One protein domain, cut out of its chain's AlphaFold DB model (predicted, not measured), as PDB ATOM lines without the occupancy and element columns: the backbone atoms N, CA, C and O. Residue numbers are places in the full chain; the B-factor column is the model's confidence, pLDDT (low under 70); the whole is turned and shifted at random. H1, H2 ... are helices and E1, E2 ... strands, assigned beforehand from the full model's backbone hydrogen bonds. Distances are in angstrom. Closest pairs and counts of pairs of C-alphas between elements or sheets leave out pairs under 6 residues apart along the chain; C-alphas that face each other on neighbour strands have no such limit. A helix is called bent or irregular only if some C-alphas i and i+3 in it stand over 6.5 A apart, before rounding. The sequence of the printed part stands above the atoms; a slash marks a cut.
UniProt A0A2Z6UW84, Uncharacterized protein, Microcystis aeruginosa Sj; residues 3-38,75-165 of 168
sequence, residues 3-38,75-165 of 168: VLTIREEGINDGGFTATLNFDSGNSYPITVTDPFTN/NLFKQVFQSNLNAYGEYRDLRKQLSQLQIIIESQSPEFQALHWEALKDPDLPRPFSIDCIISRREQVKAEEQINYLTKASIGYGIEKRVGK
ATOM      1  N   VAL A   3      32.226  23.806 -37.249       95.69
ATOM      2  CA  VAL A   3      31.794  23.284 -38.548       95.69
ATOM      3  C   VAL A   3      30.545  24.021 -39.010       95.69
ATOM      4  O   VAL A   3      29.579  24.180 -38.267       95.69
ATOM      5  N   LEU A   4      30.579  24.470 -40.256       97.00
ATOM      6  CA  LEU A   4      29.439  25.019 -40.963       97.00
ATOM      7  C   LEU A   4      29.238  24.191 -42.226       97.00
ATOM      8  O   LEU A   4      30.144  24.094 -43.050       97.00
ATOM      9  N   THR A   5      28.064  23.599 -42.391       98.00
ATOM     10  CA  THR A   5      27.779  22.747 -43.546       98.00
ATOM     11  C   THR A   5      26.754  23.415 -44.443       98.00
ATOM     12  O   THR A   5      25.637  23.690 -44.012       98.00
ATOM     13  N   ILE A   6      27.120  23.625 -45.703       98.12
ATOM     14  CA  ILE A   6      26.211  24.013 -46.777       98.12
ATOM     15  C   ILE A   6      25.842  22.726 -47.510       98.12
ATOM     16  O   ILE A   6      26.689  22.133 -48.180       98.12
ATOM     17  N   ARG A   7      24.605  22.263 -47.338       97.81
ATOM     18  CA  ARG A   7      24.133  20.995 -47.895       97.81
ATOM     19  C   ARG A   7      23.098  21.228 -48.980       97.81
ATOM     20  O   ARG A   7      22.093  21.875 -48.723       97.81
ATOM     21  N   GLU A   8      23.305  20.666 -50.158       97.06
ATOM     22  CA  GLU A   8      22.280  20.601 -51.199       97.06
ATOM     23  C   GLU A   8      21.123  19.681 -50.768       97.06
ATOM     24  O   GLU A   8      21.334  18.552 -50.335       97.06
ATOM     25  N   GLU A   9      19.890  20.155 -50.922       95.81
ATOM     26  CA  GLU A   9      18.671  19.361 -50.718       95.81
ATOM     27  C   GLU A   9      17.983  19.005 -52.045       95.81
ATOM     28  O   GLU A   9      17.216  18.045 -52.118       95.81
ATOM     29  N   GLY A  10      18.247  19.769 -53.108       93.19
ATOM     30  CA  GLY A  10      17.696  19.521 -54.434       93.19
ATOM     31  C   GLY A  10      17.950  20.659 -55.417       93.19
ATOM     32  O   GLY A  10      18.442  21.726 -55.054       93.19
ATOM     33  N   ILE A  11      17.558  20.424 -56.665       92.19
ATOM     34  CA  ILE A  11      17.687  21.368 -57.778       92.19
ATOM     35  C   ILE A  11      16.348  22.089 -57.978       92.19
ATOM     36  O   ILE A  11      15.285  21.464 -57.919       92.19
ATOM     37  N   ASN A  12      16.392  23.397 -58.221       87.94
ATOM     38  CA  ASN A  12      15.244  24.212 -58.620       87.94
ATOM     39  C   ASN A  12      15.495  24.864 -59.994       87.94
ATOM     40  O   ASN A  12      16.556  24.687 -60.589       87.94
ATOM     41  N   ASP A  13      14.502  25.570 -60.540       80.88
ATOM     42  CA  ASP A  13      14.625  26.192 -61.864       80.88
ATOM     43  C   ASP A  13      15.686  27.309 -61.848       80.88
ATOM     44  O   ASP A  13      15.438  28.414 -61.364       80.88
ATOM     45  N   GLY A  14      16.888  26.985 -62.334       78.81
ATOM     46  CA  GLY A  14      18.037  27.893 -62.387       78.81
ATOM     47  C   GLY A  14      18.946  27.903 -61.151       78.81
ATOM     48  O   GLY A  14      19.830  28.756 -61.076       78.81
ATOM     49  N   GLY A  15      18.773  26.986 -60.194       93.00
ATOM     50  CA  GLY A  15      19.608  26.927 -58.993       93.00
ATOM     51  C   GLY A  15      19.378  25.691 -58.121       93.00
ATOM     52  O   GLY A  15      18.971  24.626 -58.583       93.00
ATOM     53  N   PHE A  16      19.637  25.848 -56.827       96.50
ATOM     54  CA  PHE A  16      19.669  24.781 -55.839       96.50
ATOM     55  C   PHE A  16      18.955  25.213 -54.562       96.50
ATOM     56  O   PHE A  16      19.168  26.308 -54.034       96.50
ATOM     57  N   THR A  17      18.124  24.327 -54.028       96.50
ATOM     58  CA  THR A  17      17.659  24.409 -52.646       96.50
ATOM     59  C   THR A  17      18.696  23.748 -51.756       96.50
ATOM     60  O   THR A  17      19.086  22.610 -52.012       96.50
ATOM     61  N   ALA A  18      19.133  24.443 -50.713       97.25
ATOM     62  CA  ALA A  18      20.155  23.954 -49.801       97.25
ATOM     63  C   ALA A  18      19.814  24.312 -48.348       97.25
ATOM     64  O   ALA A  18      18.919  25.114 -48.077       97.25
ATOM     65  N   THR A  19      20.532  23.719 -47.402       97.69
ATOM     66  CA  THR A  19      20.480  24.054 -45.981       97.69
ATOM     67  C   THR A  19      21.838  24.546 -45.497       97.69
ATOM     68  O   THR A  19      22.882  23.964 -45.794       97.69
ATOM     69  N   LEU A  20      21.820  25.632 -44.729       98.12
ATOM     70  CA  LEU A  20      22.960  26.131 -43.975       98.12
ATOM     71  C   LEU A  20      22.860  25.607 -42.542       98.12
ATOM     72  O   LEU A  20      21.998  26.039 -41.777       98.12
ATOM     73  N   ASN A  21      23.737  24.672 -42.195       97.75
ATOM     74  CA  ASN A  21      23.733  23.964 -40.922       97.75
ATOM     75  C   ASN A  21      24.906  24.423 -40.056       97.75
ATOM     76  O   ASN A  21      26.064  24.319 -40.464       97.75
ATOM     77  N   PHE A  22      24.601  24.899 -38.855       96.31
ATOM     78  CA  PHE A  22      25.573  25.346 -37.865       96.31
ATOM     79  C   PHE A  22      25.871  24.226 -36.861       96.31
ATOM     80  O   PHE A  22      24.988  23.440 -36.516       96.31
ATOM     81  N   ASP A  23      27.093  24.190 -36.322       91.62
ATOM     82  CA  ASP A  23      27.494  23.258 -35.248       91.62
ATOM     83  C   ASP A  23      26.624  23.386 -33.976       91.62
ATOM     84  O   ASP A  23      26.524  22.460 -33.176       91.62
ATOM     85  N   SER A  24      25.933  24.524 -33.812       89.56
ATOM     86  CA  SER A  24      24.924  24.764 -32.769       89.56
ATOM     87  C   SER A  24      23.692  23.851 -32.881       89.56
ATOM     88  O   SER A  24      22.921  23.743 -31.927       89.56
ATOM     89  N   GLY A  25      23.497  23.198 -34.031       91.31
ATOM     90  CA  GLY A  25      22.315  22.409 -34.373       91.31
ATOM     91  C   GLY A  25      21.236  23.201 -35.116       91.31
ATOM     92  O   GLY A  25      20.254  22.606 -35.562       91.31
ATOM     93  N   ASN A  26      21.409  24.516 -35.284       95.50
ATOM     94  CA  ASN A  26      20.487  25.334 -36.063       95.50
ATOM     95  C   ASN A  26      20.694  25.108 -37.566       95.50
ATOM     96  O   ASN A  26      21.820  24.986 -38.055       95.50
ATOM     97  N   SER A  27      19.583  25.056 -38.301       96.88
ATOM     98  CA  SER A  27      19.558  24.819 -39.741       96.88
ATOM     99  C   SER A  27      18.623  25.811 -40.413       96.88
ATOM    100  O   SER A  27      17.498  26.029 -39.953       96.88
ATOM    101  N   TYR A  28      19.092  26.412 -41.503       97.75
ATOM    102  CA  TYR A  28      18.355  27.425 -42.246       97.75
ATOM    103  C   TYR A  28      18.251  27.040 -43.719       97.75
ATOM    104  O   TYR A  28      19.280  26.768 -44.338       97.75
ATOM    105  N   PRO A  29      17.045  27.034 -44.314       97.12
ATOM    106  CA  PRO A  29      16.909  26.839 -45.748       97.12
ATOM    107  C   PRO A  29      17.472  28.053 -46.491       97.12
ATOM    108  O   PRO A  29      17.214  29.199 -46.115       97.12
ATOM    109  N   ILE A  30      18.213  27.786 -47.558       97.12
ATOM    110  CA  ILE A  30      18.801  28.782 -48.450       97.12
ATOM    111  C   ILE A  30      18.534  28.394 -49.907       97.12
ATOM    112  O   ILE A  30      18.234  27.243 -50.236       97.12
ATOM    113  N   THR A  31      18.645  29.369 -50.801       96.94
ATOM    114  CA  THR A  31      18.651  29.142 -52.247       96.94
ATOM    115  C   THR A  31      19.976  29.628 -52.791       96.94
ATOM    116  O   THR A  31      20.394  30.740 -52.470       96.94
ATOM    117  N   VAL A  32      20.626  28.781 -53.580       97.25
ATOM    118  CA  VAL A  32      21.920  29.063 -54.193       97.25
ATOM    119  C   VAL A  32      21.762  28.956 -55.700       97.25
ATOM    120  O   VAL A  32      21.229  27.973 -56.196       97.25
ATOM    121  N   THR A  33      22.224  29.950 -56.434       96.75
ATOM    122  CA  THR A  33      22.352  29.952 -57.889       96.75
ATOM    123  C   THR A  33      23.790  30.301 -58.221       96.75
ATOM    124  O   THR A  33      24.455  30.975 -57.427       96.75
ATOM    125  N   ASP A  34      24.259  29.901 -59.398       96.25
ATOM    126  CA  ASP A  34      25.545  30.380 -59.891       96.25
ATOM    127  C   ASP A  34      25.506  31.919 -60.023       96.25
ATOM    128  O   ASP A  34      24.630  32.447 -60.717       96.25
ATOM    129  N   PRO A  35      26.364  32.671 -59.303       96.50
ATOM    130  CA  PRO A  35      26.449  34.119 -59.443       96.50
ATOM    131  C   PRO A  35      26.867  34.596 -60.833       96.50
ATOM    132  O   PRO A  35      26.635  35.769 -61.131       96.50
ATOM    133  N   PHE A  36      27.501  33.750 -61.648       96.00
ATOM    134  CA  PHE A  36      27.908  34.121 -62.995       96.00
ATOM    135  C   PHE A  36      26.895  33.746 -64.063       96.00
ATOM    136  O   PHE A  36      26.216  32.722 -64.042       96.00
ATOM    137  N   THR A  37      26.866  34.597 -65.078       94.31
ATOM    138  CA  THR A  37      26.342  34.258 -66.392       94.31
ATOM    139  C   THR A  37      27.369  33.458 -67.198       94.31
ATOM    140  O   THR A  37      28.577  33.567 -66.993       94.31
ATOM    141  N   ASN A  38      26.902  32.750 -68.231       93.56
ATOM    142  CA  ASN A  38      27.782  32.038 -69.169       93.56
ATOM    143  C   ASN A  38      28.854  32.932 -69.824       93.56
ATOM    144  O   ASN A  38      29.866  32.418 -70.290       93.56
ATOM    145  N   ASN A  75      28.345  37.972 -53.965       98.06
ATOM    146  CA  ASN A  75      26.993  37.562 -54.338       98.06
ATOM    147  C   ASN A  75      26.645  36.181 -53.775       98.06
ATOM    148  O   ASN A  75      25.554  36.012 -53.233       98.06
ATOM    149  N   LEU A  76      27.576  35.224 -53.821       98.19
ATOM    150  CA  LEU A  76      27.396  33.913 -53.197       98.19
ATOM    151  C   LEU A  76      27.212  34.046 -51.678       98.19
ATOM    152  O   LEU A  76      26.325  33.425 -51.094       98.19
ATOM    153  N   PHE A  77      27.979  34.930 -51.034       98.38
ATOM    154  CA  PHE A  77      27.843  35.214 -49.605       98.38
ATOM    155  C   PHE A  77      26.451  35.733 -49.233       98.38
ATOM    156  O   PHE A  77      25.866  35.275 -48.248       98.38
ATOM    157  N   LYS A  78      25.891  36.653 -50.029       97.94
ATOM    158  CA  LYS A  78      24.528  37.164 -49.813       97.94
ATOM    159  C   LYS A  78      23.496  36.036 -49.839       97.94
ATOM    160  O   LYS A  78      22.640  35.978 -48.960       97.94
ATOM    161  N   GLN A  79      23.604  35.132 -50.810       97.75
ATOM    162  CA  GLN A  79      22.689  33.998 -50.957       97.75
ATOM    163  C   GLN A  79      22.764  33.035 -49.761       97.75
ATOM    164  O   GLN A  79      21.733  32.652 -49.203       97.75
ATOM    165  N   VAL A  80      23.982  32.702 -49.317       97.81
ATOM    166  CA  VAL A  80      24.212  31.738 -48.230       97.81
ATOM    167  C   VAL A  80      23.865  32.318 -46.859       97.81
ATOM    168  O   VAL A  80      23.166  31.674 -46.085       97.81
ATOM    169  N   PHE A  81      24.340  33.522 -46.534       97.12
ATOM    170  CA  PHE A  81      24.282  34.033 -45.160       97.12
ATOM    171  C   PHE A  81      23.260  35.140 -44.942       97.12
ATOM    172  O   PHE A  81      22.796  35.298 -43.820       97.12
ATOM    173  N   GLN A  82      22.917  35.920 -45.970       95.38
ATOM    174  CA  GLN A  82      22.043  37.094 -45.820       95.38
ATOM    175  C   GLN A  82      20.597  36.846 -46.265       95.38
ATOM    176  O   GLN A  82      19.751  37.723 -46.095       95.38
ATOM    177  N   SER A  83      20.281  35.651 -46.767       92.12
ATOM    178  CA  SER A  83      18.906  35.233 -47.071       92.12
ATOM    179  C   SER A  83      18.041  35.051 -45.814       92.12
ATOM    180  O   SER A  83      16.816  35.124 -45.893       92.12
ATOM    181  N   ASN A  84      18.659  34.871 -44.638       94.81
ATOM    182  CA  ASN A  84      17.977  34.739 -43.353       94.81
ATOM    183  C   ASN A  84      18.690  35.544 -42.249       94.81
ATOM    184  O   ASN A  84      19.878  35.359 -41.998       94.81
ATOM    185  N   LEU A  85      17.952  36.410 -41.542       95.12
ATOM    186  CA  LEU A  85      18.520  37.290 -40.511       95.12
ATOM    187  C   LEU A  85      19.113  36.526 -39.314       95.12
ATOM    188  O   LEU A  85      20.128  36.953 -38.765       95.12
ATOM    189  N   ASN A  86      18.506  35.403 -38.919       95.56
ATOM    190  CA  ASN A  86      19.005  34.584 -37.812       95.56
ATOM    191  C   ASN A  86      20.296  33.864 -38.217       95.56
ATOM    192  O   ASN A  86      21.273  33.906 -37.471       95.56
ATOM    193  N   ALA A  87      20.333  33.308 -39.433       95.50
ATOM    194  CA  ALA A  87      21.541  32.707 -39.996       95.50
ATOM    195  C   ALA A  87      22.693  33.720 -40.078       95.50
ATOM    196  O   ALA A  87      23.818  33.421 -39.676       95.50
ATOM    197  N   TYR A  88      22.408  34.947 -40.533       96.94
ATOM    198  CA  TYR A  88      23.400  36.020 -40.565       96.94
ATOM    199  C   TYR A  88      23.908  36.375 -39.161       96.94
ATOM    200  O   TYR A  88      25.103  36.598 -38.973       96.94
ATOM    201  N   GLY A  89      23.014  36.409 -38.166       95.69
ATOM    202  CA  GLY A  89      23.361  36.631 -36.763       95.69
ATOM    203  C   GLY A  89      24.355  35.597 -36.231       95.69
ATOM    204  O   GLY A  89      25.405  35.978 -35.719       95.69
ATOM    205  N   GLU A  90      24.075  34.308 -36.428       95.50
ATOM    206  CA  GLU A  90      24.982  33.227 -36.015       95.50
ATOM    207  C   GLU A  90      26.313  33.262 -36.767       95.50
ATOM    208  O   GLU A  90      27.381  33.130 -36.162       95.50
ATOM    209  N   TYR A  91      26.282  33.518 -38.077       95.94
ATOM    210  CA  TYR A  91      27.499  33.704 -38.861       95.94
ATOM    211  C   TYR A  91      28.379  34.827 -38.296       95.94
ATOM    212  O   TYR A  91      29.596  34.662 -38.191       95.94
ATOM    213  N   ARG A  92      27.798  35.964 -37.894       95.31
ATOM    214  CA  ARG A  92      28.567  37.087 -37.334       95.31
ATOM    215  C   ARG A  92      29.302  36.722 -36.048       95.31
ATOM    216  O   ARG A  92      30.351  37.308 -35.770       95.31
ATOM    217  N   ASP A  93      28.781  35.774 -35.277       93.12
ATOM    218  CA  ASP A  93      29.485  35.239 -34.117       93.12
ATOM    219  C   ASP A  93      30.613  34.286 -34.531       93.12
ATOM    220  O   ASP A  93      31.739  34.458 -34.055       93.12
ATOM    221  N   LEU A  94      30.371  33.380 -35.491       92.44
ATOM    222  CA  LEU A  94      31.408  32.500 -36.057       92.44
ATOM    223  C   LEU A  94      32.562  33.278 -36.707       92.44
ATOM    224  O   LEU A  94      33.728  32.901 -36.565       92.44
ATOM    225  N   ARG A  95      32.266  34.399 -37.376       92.69
ATOM    226  CA  ARG A  95      33.241  35.278 -38.044       92.69
ATOM    227  C   ARG A  95      34.348  35.766 -37.103       92.69
ATOM    228  O   ARG A  95      35.451  36.076 -37.546       92.69
ATOM    229  N   LYS A  96      34.105  35.819 -35.793       93.06
ATOM    230  CA  LYS A  96      35.128  36.202 -34.803       93.06
ATOM    231  C   LYS A  96      36.245  35.154 -34.681       93.06
ATOM    232  O   LYS A  96      37.293  35.448 -34.116       93.06
ATOM    233  N   GLN A  97      36.025  33.941 -35.194       93.50
ATOM    234  CA  GLN A  97      36.900  32.777 -35.051       93.50
ATOM    235  C   GLN A  97      37.145  32.060 -36.394       93.50
ATOM    236  O   GLN A  97      37.294  30.841 -36.414       93.50
ATOM    237  N   LEU A  98      37.240  32.798 -37.513       93.44
ATOM    238  CA  LEU A  98      37.395  32.225 -38.868       93.44
ATOM    239  C   LEU A  98      38.512  31.177 -38.987       93.44
ATOM    240  O   LEU A  98      38.285  30.126 -39.569       93.44
ATOM    241  N   SER A  99      39.669  31.397 -38.353       94.25
ATOM    242  CA  SER A  99      40.785  30.424 -38.349       94.25
ATOM    243  C   SER A  99      40.446  29.040 -37.776       94.25
ATOM    244  O   SER A  99      41.189  28.085 -37.983       94.25
ATOM    245  N   GLN A 100      39.346  28.924 -37.029       94.75
ATOM    246  CA  GLN A 100      38.854  27.671 -36.456       94.75
ATOM    247  C   GLN A 100      37.630  27.121 -37.193       94.75
ATOM    248  O   GLN A 100      37.143  26.053 -36.811       94.75
ATOM    249  N   LEU A 101      37.125  27.850 -38.191       95.75
ATOM    250  CA  LEU A 101      35.975  27.479 -38.997       95.75
ATOM    251  C   LEU A 101      36.397  26.493 -40.091       95.75
ATOM    252  O   LEU A 101      37.432  26.639 -40.743       95.75
ATOM    253  N   GLN A 102      35.555  25.496 -40.309       97.00
ATOM    254  CA  GLN A 102      35.563  24.664 -41.494       97.00
ATOM    255  C   GLN A 102      34.196  24.772 -42.157       97.00
ATOM    256  O   GLN A 102      33.175  24.495 -41.529       97.00
ATOM    257  N   ILE A 103      34.191  25.143 -43.433       97.75
ATOM    258  CA  ILE A 103      33.007  25.119 -44.281       97.75
ATOM    259  C   ILE A 103      33.020  23.805 -45.065       97.75
ATOM    260  O   ILE A 103      34.000  23.466 -45.736       97.75
ATOM    261  N   ILE A 104      31.940  23.040 -44.959       98.00
ATOM    262  CA  ILE A 104      31.753  21.787 -45.687       98.00
ATOM    263  C   ILE A 104      30.660  21.995 -46.727       98.00
ATOM    264  O   ILE A 104      29.535  22.341 -46.381       98.00
ATOM    265  N   ILE A 105      30.993  21.753 -47.990       98.19
ATOM    266  CA  ILE A 105      30.043  21.704 -49.097       98.19
ATOM    267  C   ILE A 105      29.618  20.246 -49.273       98.19
ATOM    268  O   ILE A 105      30.420  19.409 -49.700       98.19
ATOM    269  N   GLU A 106      28.381  19.929 -48.894       97.44
ATOM    270  CA  GLU A 106      27.795  18.589 -48.997       97.44
ATOM    271  C   GLU A 106      26.778  18.537 -50.134       97.44
ATOM    272  O   GLU A 106      25.797  19.271 -50.123       97.44
ATOM    273  N   SER A 107      26.999  17.675 -51.122       95.38
ATOM    274  CA  SER A 107      26.104  17.575 -52.280       95.38
ATOM    275  C   SER A 107      26.354  16.296 -53.078       95.38
ATOM    276  O   SER A 107      27.452  15.735 -53.016       95.38
ATOM    277  N   GLN A 108      25.328  15.837 -53.805       91.38
ATOM    278  CA  GLN A 108      25.435  14.781 -54.825       91.38
ATOM    279  C   GLN A 108      25.508  15.350 -56.254       91.38
ATOM    280  O   GLN A 108      25.933  14.632 -57.156       91.38
ATOM    281  N   SER A 109      25.097  16.603 -56.477       92.31
ATOM    282  CA  SER A 109      25.160  17.276 -57.779       92.31
ATOM    283  C   SER A 109      26.590  17.731 -58.109       92.31
ATOM    284  O   SER A 109      27.173  18.537 -57.374       92.31
ATOM    285  N   PRO A 110      27.161  17.289 -59.247       93.12
ATOM    286  CA  PRO A 110      28.393  17.863 -59.774       93.12
ATOM    287  C   PRO A 110      28.292  19.372 -60.008       93.12
ATOM    288  O   PRO A 110      29.273  20.073 -59.806       93.12
ATOM    289  N   GLU A 111      27.125  19.881 -60.401       94.31
ATOM    290  CA  GLU A 111      26.886  21.297 -60.692       94.31
ATOM    291  C   GLU A 111      26.946  22.163 -59.425       94.31
ATOM    292  O   GLU A 111      27.599  23.203 -59.423       94.31
ATOM    293  N   PHE A 112      26.352  21.717 -58.313       96.19
ATOM    294  CA  PHE A 112      26.489  22.412 -57.029       96.19
ATOM    295  C   PHE A 112      27.927  22.349 -56.503       96.19
ATOM    296  O   PHE A 112      28.451  23.321 -55.952       96.19
ATOM    297  N   GLN A 113      28.593  21.206 -56.697       95.50
ATOM    298  CA  GLN A 113      30.019  21.065 -56.410       95.50
ATOM    299  C   GLN A 113      30.880  21.919 -57.359       95.50
ATOM    300  O   GLN A 113      31.973  22.310 -56.978       95.50
ATOM    301  N   ALA A 114      30.437  22.257 -58.564       94.88
ATOM    302  CA  ALA A 114      31.237  23.044 -59.500       94.88
ATOM    303  C   ALA A 114      31.278  24.540 -59.156       94.88
ATOM    304  O   ALA A 114      32.190  25.225 -59.607       94.88
ATOM    305  N   LEU A 115      30.345  25.041 -58.335       97.25
ATOM    306  CA  LEU A 115      30.350  26.442 -57.910       97.25
ATOM    307  C   LEU A 115      31.694  26.825 -57.264       97.25
ATOM    308  O   LEU A 115      32.304  26.028 -56.530       97.25
ATOM    309  N   HIS A 116      32.127  28.072 -57.493       96.81
ATOM    310  CA  HIS A 116      33.402  28.617 -57.003       96.81
ATOM    311  C   HIS A 116      33.324  28.950 -55.503       96.81
ATOM    312  O   HIS A 116      33.486  30.097 -55.082       96.81
ATOM    313  N   TRP A 117      33.047  27.949 -54.663       97.94
ATOM    314  CA  TRP A 117      32.918  28.082 -53.206       97.94
ATOM    315  C   TRP A 117      34.159  28.692 -52.556       97.94
ATOM    316  O   TRP A 117      34.057  29.399 -51.558       97.94
ATOM    317  N   GLU A 118      35.334  28.471 -53.135       96.88
ATOM    318  CA  GLU A 118      36.595  29.046 -52.687       96.88
ATOM    319  C   GLU A 118      36.648  30.576 -52.854       96.88
ATOM    320  O   GLU A 118      37.413  31.239 -52.147       96.88
ATOM    321  N   ALA A 119      35.811  31.152 -53.726       97.06
ATOM    322  CA  ALA A 119      35.658  32.596 -53.890       97.06
ATOM    323  C   ALA A 119      34.710  33.226 -52.853       97.06
ATOM    324  O   ALA A 119      34.704  34.449 -52.720       97.06
ATOM    325  N   LEU A 120      33.936  32.431 -52.101       98.06
ATOM    326  CA  LEU A 120      32.976  32.899 -51.093       98.06
ATOM    327  C   LEU A 120      33.608  33.944 -50.154       98.06
ATOM    328  O   LEU A 120      34.594  33.669 -49.461       98.06
ATOM    329  N   LYS A 121      33.037  35.155 -50.133       97.75
ATOM    330  CA  LYS A 121      33.639  36.319 -49.472       97.75
ATOM    331  C   LYS A 121      32.590  37.179 -48.773       97.75
ATOM    332  O   LYS A 121      31.677  37.692 -49.408       97.75
ATOM    333  N   ASP A 122      32.790  37.421 -47.480       97.56
ATOM    334  CA  ASP A 122      32.092  38.493 -46.764       97.56
ATOM    335  C   ASP A 122      32.564  39.865 -47.307       97.56
ATOM    336  O   ASP A 122      33.775  40.136 -47.306       97.56
ATOM    337  N   PRO A 123      31.658  40.745 -47.777       96.81
ATOM    338  CA  PRO A 123      32.008  42.091 -48.237       96.81
ATOM    339  C   PRO A 123      32.789  42.912 -47.203       96.81
ATOM    340  O   PRO A 123      33.655  43.703 -47.573       96.81
ATOM    341  N   ASP A 124      32.545  42.678 -45.912       96.38
ATOM    342  CA  ASP A 124      33.193  43.393 -44.810       96.38
ATOM    343  C   ASP A 124      34.579  42.820 -44.447       96.38
ATOM    344  O   ASP A 124      35.198  43.264 -43.473       96.38
ATOM    345  N   LEU A 125      35.048  41.786 -45.150       95.38
ATOM    346  CA  LEU A 125      36.370  41.192 -44.962       95.38
ATOM    347  C   LEU A 125      37.299  41.510 -46.140       95.38
ATOM    348  O   LEU A 125      36.857  41.606 -47.289       95.38
ATOM    349  N   PRO A 126      38.615  41.638 -45.879       94.12
ATOM    350  CA  PRO A 126      39.577  42.021 -46.907       94.12
ATOM    351  C   PRO A 126      39.849  40.915 -47.935       94.12
ATOM    352  O   PRO A 126      40.407  41.201 -48.990       94.12
ATOM    353  N   ARG A 127      39.501  39.656 -47.640       95.00
ATOM    354  CA  ARG A 127      39.825  38.491 -48.474       95.00
ATOM    355  C   ARG A 127      38.751  37.396 -48.392       95.00
ATOM    356  O   ARG A 127      37.976  37.410 -47.435       95.00
ATOM    357  N   PRO A 128      38.687  36.478 -49.377       96.88
ATOM    358  CA  PRO A 128      37.772  35.335 -49.362       96.88
ATOM    359  C   PRO A 128      38.028  34.371 -48.200       96.88
ATOM    360  O   PRO A 128      39.138  34.297 -47.666       96.88
ATOM    361  N   PHE A 129      37.014  33.578 -47.858       96.75
ATOM    362  CA  PHE A 129      37.081  32.614 -46.759       96.75
ATOM    363  C   PHE A 129      38.140  31.532 -46.948       96.75
ATOM    364  O   PHE A 129      38.751  31.132 -45.964       96.75
ATOM    365  N   SER A 130      38.426  31.116 -48.182       96.38
ATOM    366  CA  SER A 130      39.459  30.115 -48.488       96.38
ATOM    367  C   SER A 130      40.864  30.479 -47.983       96.38
ATOM    368  O   SER A 130      41.709  29.597 -47.850       96.38
ATOM    369  N   ILE A 131      41.121  31.757 -47.674       96.25
ATOM    370  CA  ILE A 131      42.395  32.209 -47.100       96.25
ATOM    371  C   ILE A 131      42.419  32.093 -45.571       96.25
ATOM    372  O   ILE A 131      43.480  31.882 -44.984       96.25
ATOM    373  N   ASP A 132      41.268  32.259 -44.919       95.50
ATOM    374  CA  ASP A 132      41.160  32.359 -43.460       95.50
ATOM    375  C   ASP A 132      40.582  31.105 -42.799       95.50
ATOM    376  O   ASP A 132      40.756  30.927 -41.595       95.50
ATOM    377  N   CYS A 133      39.905  30.239 -43.554       95.56
ATOM    378  CA  CYS A 133      39.279  29.025 -43.050       95.56
ATOM    379  C   CYS A 133      39.347  27.876 -44.065       95.56
ATOM    380  O   CYS A 133      39.568  28.075 -45.258       95.56
ATOM    381  N   ILE A 134      39.124  26.649 -43.591       96.31
ATOM    382  CA  ILE A 134      39.133  25.466 -44.461       96.31
ATOM    383  C   ILE A 134      37.797  25.378 -45.195       96.31
ATOM    384  O   ILE A 134      36.745  25.382 -44.559       96.31
ATOM    385  N   ILE A 135      37.841  25.224 -46.516       97.62
ATOM    386  CA  ILE A 135      36.686  24.845 -47.332       97.62
ATOM    387  C   ILE A 135      36.939  23.432 -47.847       97.62
ATOM    388  O   ILE A 135      38.009  23.132 -48.374       97.62
ATOM    389  N   SER A 136      35.982  22.535 -47.632       96.69
ATOM    390  CA  SER A 136      36.097  21.130 -48.021       96.69
ATOM    391  C   SER A 136      34.821  20.642 -48.681       96.69
ATOM    392  O   SER A 136      33.728  21.088 -48.342       96.69
ATOM    393  N   ARG A 137      34.972  19.707 -49.614       96.50
ATOM    394  CA  ARG A 137      33.886  19.148 -50.415       96.50
ATOM    395  C   ARG A 137      33.655  17.713 -49.986       96.50
ATOM    396  O   ARG A 137      34.611  16.965 -49.773       96.50
ATOM    397  N   ARG A 138      32.395  17.338 -49.819       95.19
ATOM    398  CA  ARG A 138      32.007  15.995 -49.405       95.19
ATOM    399  C   ARG A 138      30.795  15.545 -50.205       95.19
ATOM    400  O   ARG A 138      29.828  16.286 -50.358       95.19
ATOM    401  N   GLU A 139      30.846  14.308 -50.675       91.38
ATOM    402  CA  GLU A 139      29.676  13.652 -51.243       91.38
ATOM    403  C   GLU A 139      28.640  13.406 -50.142       91.38
ATOM    404  O   GLU A 139      28.954  12.893 -49.061       91.38
ATOM    405  N   GLN A 140      27.394  13.783 -50.401       83.12
ATOM    406  CA  GLN A 140      26.316  13.505 -49.466       83.12
ATOM    407  C   GLN A 140      25.962  12.014 -49.517       83.12
ATOM    408  O   GLN A 140      25.377  11.526 -50.480       83.12
ATOM    409  N   VAL A 141      26.281  11.292 -48.442       72.12
ATOM    410  CA  VAL A 141      25.886   9.887 -48.281       72.12
ATOM    411  C   VAL A 141      24.407   9.833 -47.912       72.12
ATOM    412  O   VAL A 141      23.973  10.479 -46.954       72.12
ATOM    413  N   LYS A 142      23.613   9.045 -48.645       66.88
ATOM    414  CA  LYS A 142      22.191   8.868 -48.321       66.88
ATOM    415  C   LYS A 142      22.044   8.246 -46.931       66.88
ATOM    416  O   LYS A 142      22.744   7.295 -46.585       66.88
ATOM    417  N   ALA A 143      21.077   8.733 -46.151       62.38
ATOM    418  CA  ALA A 143      20.797   8.215 -44.808       62.38
ATOM    419  C   ALA A 143      20.556   6.690 -44.805       62.38
ATOM    420  O   ALA A 143      20.986   5.989 -43.891       62.38
ATOM    421  N   GLU A 144      19.935   6.158 -45.862       58.47
ATOM    422  CA  GLU A 144      19.701   4.721 -46.050       58.47
ATOM    423  C   GLU A 144      21.003   3.922 -46.210       58.47
ATOM    424  O   GLU A 144      21.159   2.849 -45.622       58.47
ATOM    425  N   GLU A 145      21.971   4.457 -46.955       59.84
ATOM    426  CA  GLU A 145      23.285   3.836 -47.113       59.84
ATOM    427  C   GLU A 145      24.060   3.886 -45.802       59.84
ATOM    428  O   GLU A 145      24.639   2.878 -45.398       59.84
ATOM    429  N   GLN A 146      24.000   5.003 -45.075       58.69
ATOM    430  CA  GLN A 146      24.669   5.152 -43.786       58.69
ATOM    431  C   GLN A 146      24.107   4.193 -42.722       58.69
ATOM    432  O   GLN A 146      24.876   3.544 -42.007       58.69
ATOM    433  N   ILE A 147      22.782   4.006 -42.672       66.19
ATOM    434  CA  ILE A 147      22.136   2.983 -41.834       66.19
ATOM    435  C   ILE A 147      22.589   1.578 -42.251       66.19
ATOM    436  O   ILE A 147      22.903   0.754 -41.387       66.19
ATOM    437  N   ASN A 148      22.676   1.290 -43.552       67.19
ATOM    438  CA  ASN A 148      23.123  -0.012 -44.046       67.19
ATOM    439  C   ASN A 148      24.595  -0.291 -43.684       67.19
ATOM    440  O   ASN A 148      24.919  -1.392 -43.235       67.19
ATOM    441  N   TYR A 149      25.480   0.704 -43.792       65.31
ATOM    442  CA  TYR A 149      26.877   0.606 -43.355       65.31
ATOM    443  C   TYR A 149      26.991   0.327 -41.851       65.31
ATOM    444  O   TYR A 149      27.692  -0.607 -41.456       65.31
ATOM    445  N   LEU A 150      26.262   1.070 -41.009       68.62
ATOM    446  CA  LEU A 150      26.275   0.876 -39.553       68.62
ATOM    447  C   LEU A 150      25.674  -0.476 -39.137       68.62
ATOM    448  O   LEU A 150      26.176  -1.133 -38.219       68.62
ATOM    449  N   THR A 151      24.641  -0.932 -39.847       67.69
ATOM    450  CA  THR A 151      24.013  -2.241 -39.624       67.69
ATOM    451  C   THR A 151      24.967  -3.374 -40.005       67.69
ATOM    452  O   THR A 151      25.182  -4.290 -39.210       67.69
ATOM    453  N   LYS A 152      25.618  -3.297 -41.174       68.00
ATOM    454  CA  LYS A 152      26.627  -4.280 -41.606       68.00
ATOM    455  C   LYS A 152      27.835  -4.319 -40.668       68.00
ATOM    456  O   LYS A 152      28.271  -5.411 -40.304       68.00
ATOM    457  N   ALA A 153      28.337  -3.164 -40.231       70.19
ATOM    458  CA  ALA A 153      29.449  -3.077 -39.284       70.19
ATOM    459  C   ALA A 153      29.103  -3.712 -37.923       70.19
ATOM    460  O   ALA A 153      29.903  -4.465 -37.366       70.19
ATOM    461  N   SER A 154      27.883  -3.486 -37.422       66.25
ATOM    462  CA  SER A 154      27.405  -4.065 -36.158       66.25
ATOM    463  C   SER A 154      27.181  -5.581 -36.244       66.25
ATOM    464  O   SER A 154      27.492  -6.311 -35.300       66.25
ATOM    465  N   ILE A 155      26.684  -6.081 -37.383       63.34
ATOM    466  CA  ILE A 155      26.500  -7.522 -37.622       63.34
ATOM    467  C   ILE A 155      27.856  -8.229 -37.769       63.34
ATOM    468  O   ILE A 155      28.054  -9.279 -37.157       63.34
ATOM    469  N   GLY A 156      28.806  -7.645 -38.509       58.28
ATOM    470  CA  GLY A 156      30.162  -8.188 -38.659       58.28
ATOM    471  C   GLY A 156      30.880  -8.358 -37.315       58.28
ATOM    472  O   GLY A 156      31.414  -9.429 -37.029       58.28
ATOM    473  N   TYR A 157      30.774  -7.361 -36.429       53.84
ATOM    474  CA  TYR A 157      31.344  -7.416 -35.074       53.84
ATOM    475  C   TYR A 157      30.657  -8.452 -34.157       53.84
ATOM    476  O   TYR A 157      31.266  -8.984 -33.223       53.84
ATOM    477  N   GLY A 158      29.377  -8.757 -34.401       52.09
ATOM    478  CA  GLY A 158      28.597  -9.725 -33.625       52.09
ATOM    479  C   GLY A 158      28.908 -11.193 -33.943       52.09
ATOM    480  O   GLY A 158      28.747 -12.052 -33.067       52.09
ATOM    481  N   ILE A 159      29.371 -11.493 -35.161       51.47
ATOM    482  CA  ILE A 159      29.710 -12.860 -35.591       51.47
ATOM    483  C   ILE A 159      31.081 -13.279 -35.037       51.47
ATOM    484  O   ILE A 159      31.192 -14.374 -34.481       51.47
ATOM    485  N   GLU A 160      32.089 -12.400 -35.051       48.88
ATOM    486  CA  GLU A 160      33.422 -12.708 -34.503       48.88
ATOM    487  C   GLU A 160      33.399 -13.001 -32.993       48.88
ATOM    488  O   GLU A 160      34.064 -13.928 -32.521       48.88
ATOM    489  N   LYS A 161      32.553 -12.311 -32.211       50.22
ATOM    490  CA  LYS A 161      32.450 -12.564 -30.760       50.22
ATOM    491  C   LYS A 161      31.736 -13.869 -30.384       50.22
ATOM    492  O   LYS A 161      31.854 -14.299 -29.235       50.22
ATOM    493  N   ARG A 162      31.015 -14.526 -31.304       48.72
ATOM    494  CA  ARG A 162      30.371 -15.832 -31.039       48.72
ATOM    495  C   ARG A 162      31.257 -17.032 -31.377       48.72
ATOM    496  O   ARG A 162      31.026 -18.103 -30.820       48.72
ATOM    497  N   VAL A 163      32.279 -16.866 -32.218       50.97
ATOM    498  CA  VAL A 163      33.179 -17.969 -32.610       50.97
ATOM    499  C   VAL A 163      34.282 -18.215 -31.563       50.97
ATOM    500  O   VAL A 163      34.733 -19.343 -31.402       50.97
ATOM    501  N   GLY A 164      34.632 -17.219 -30.739       49.94
ATOM    502  CA  GLY A 164      35.677 -17.333 -29.705       49.94
ATOM    503  C   GLY A 164      35.295 -18.009 -28.373       49.94
ATOM    504  O   GLY A 164      36.083 -17.952 -27.434       49.94
ATOM    505  N   LYS A 165      34.102 -18.613 -28.229       52.28
ATOM    506  CA  LYS A 165      33.625 -19.191 -26.943       52.28
ATOM    507  C   LYS A 165      33.261 -20.682 -26.970       52.28
ATOM    508  O   LYS A 165      32.521 -21.152 -26.106       52.28
TER     509      LYS A 165
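This is residues 3 to 38 and 75 to 165 of the 168 residues of an uncharacterized protein of Microcystis aeruginosa Sj (UniProt A0A2Z6UW84). A strongly twisted five-stranded sheet has two helices, H1 and H2, packed over one face, and together with the short H3 and H4 they make a compact body from which one long helix, H5, sticks out as a tail. The 127 printed residues hold, in order, E1 E2 E3 H1 H2 E4 H3 H4 E5 H5, of mixed class; the mixed sheet runs E3 E2 E1 E4 E5. The whole is loose and elongated, with a radius of gyration of the C-alphas of 18.4 A and spans of 65 by 35 by 25 A, the tail making the length.

Find C-alpha 3 at (31.794, 23.284, -38.548); from there E1, residues 3 to 12, runs 26.0 A. E2 is residues 15 to 22, 22.0 A, and E3 residues 27 to 32, 15.2 A. Beyond the cut come H1, residues 75 to 82, and H2, residues 85 to 100, 22.9 A. Look next for E4, residues 101 to 107, 19.3 A; H3, residues 110 to 114; H4, residues 129 to 132; and E5, residues 134 to 139, 16.6 A. H5, residues 143 to 163, runs 31.4 A to C-alpha 163 at (33.179, -17.969, -32.610).

Begin with the meander E1 E2 E3, each strand the antiparallel neighbour of the one before, its hairpins showing N 7 and O 19 at 2.9 A and N 18 and O 30 at 3.0 A. E1 and E4 are parallel, with N 6 and O 104 at 2.8 A; E4 and E5 are parallel, with N 105 and O 136 at 2.8 A. E4, H3 H4, E5 is a strand-helix-strand unit, parallel neighbour strands with helices between, its crossover right-handed. H1 and H2 lie on the same face, two layers of helices and sheet, at heights over the sheet of 8.8 A and 9.2 A. They touch only at the corner, C-alphas 81 and 88 being closest at 5.1 A. H2 is irregular, C-alphas 96 and 99 being 8.8 A apart, with a kink of 50 degrees near residue 94. With residues 98 to 99 alone it only just touches H4, with 3 pairs of C-alphas within 8 A, Ser 99 and Asp 132 closest at 5.5 A. H3 lies over E1; H4 only grazes the sheet; H5 is not on it. Every O i to N i+4 pair is within hydrogen-bond range in H1 and H3, 7 of 12 in H2 and 13 of 17 in H5; H4 is too short for one.

Residues 143 to 165 stand free; the body without them spans 34 by 31 by 24 A. Residues 39 to 74 are not printed, and C-alphas 38 and 75 are 15.8 A apart across that cut. The link H3 to H4 is long. Residues 142 to 152 and 154 to 165 have pLDDT under 70.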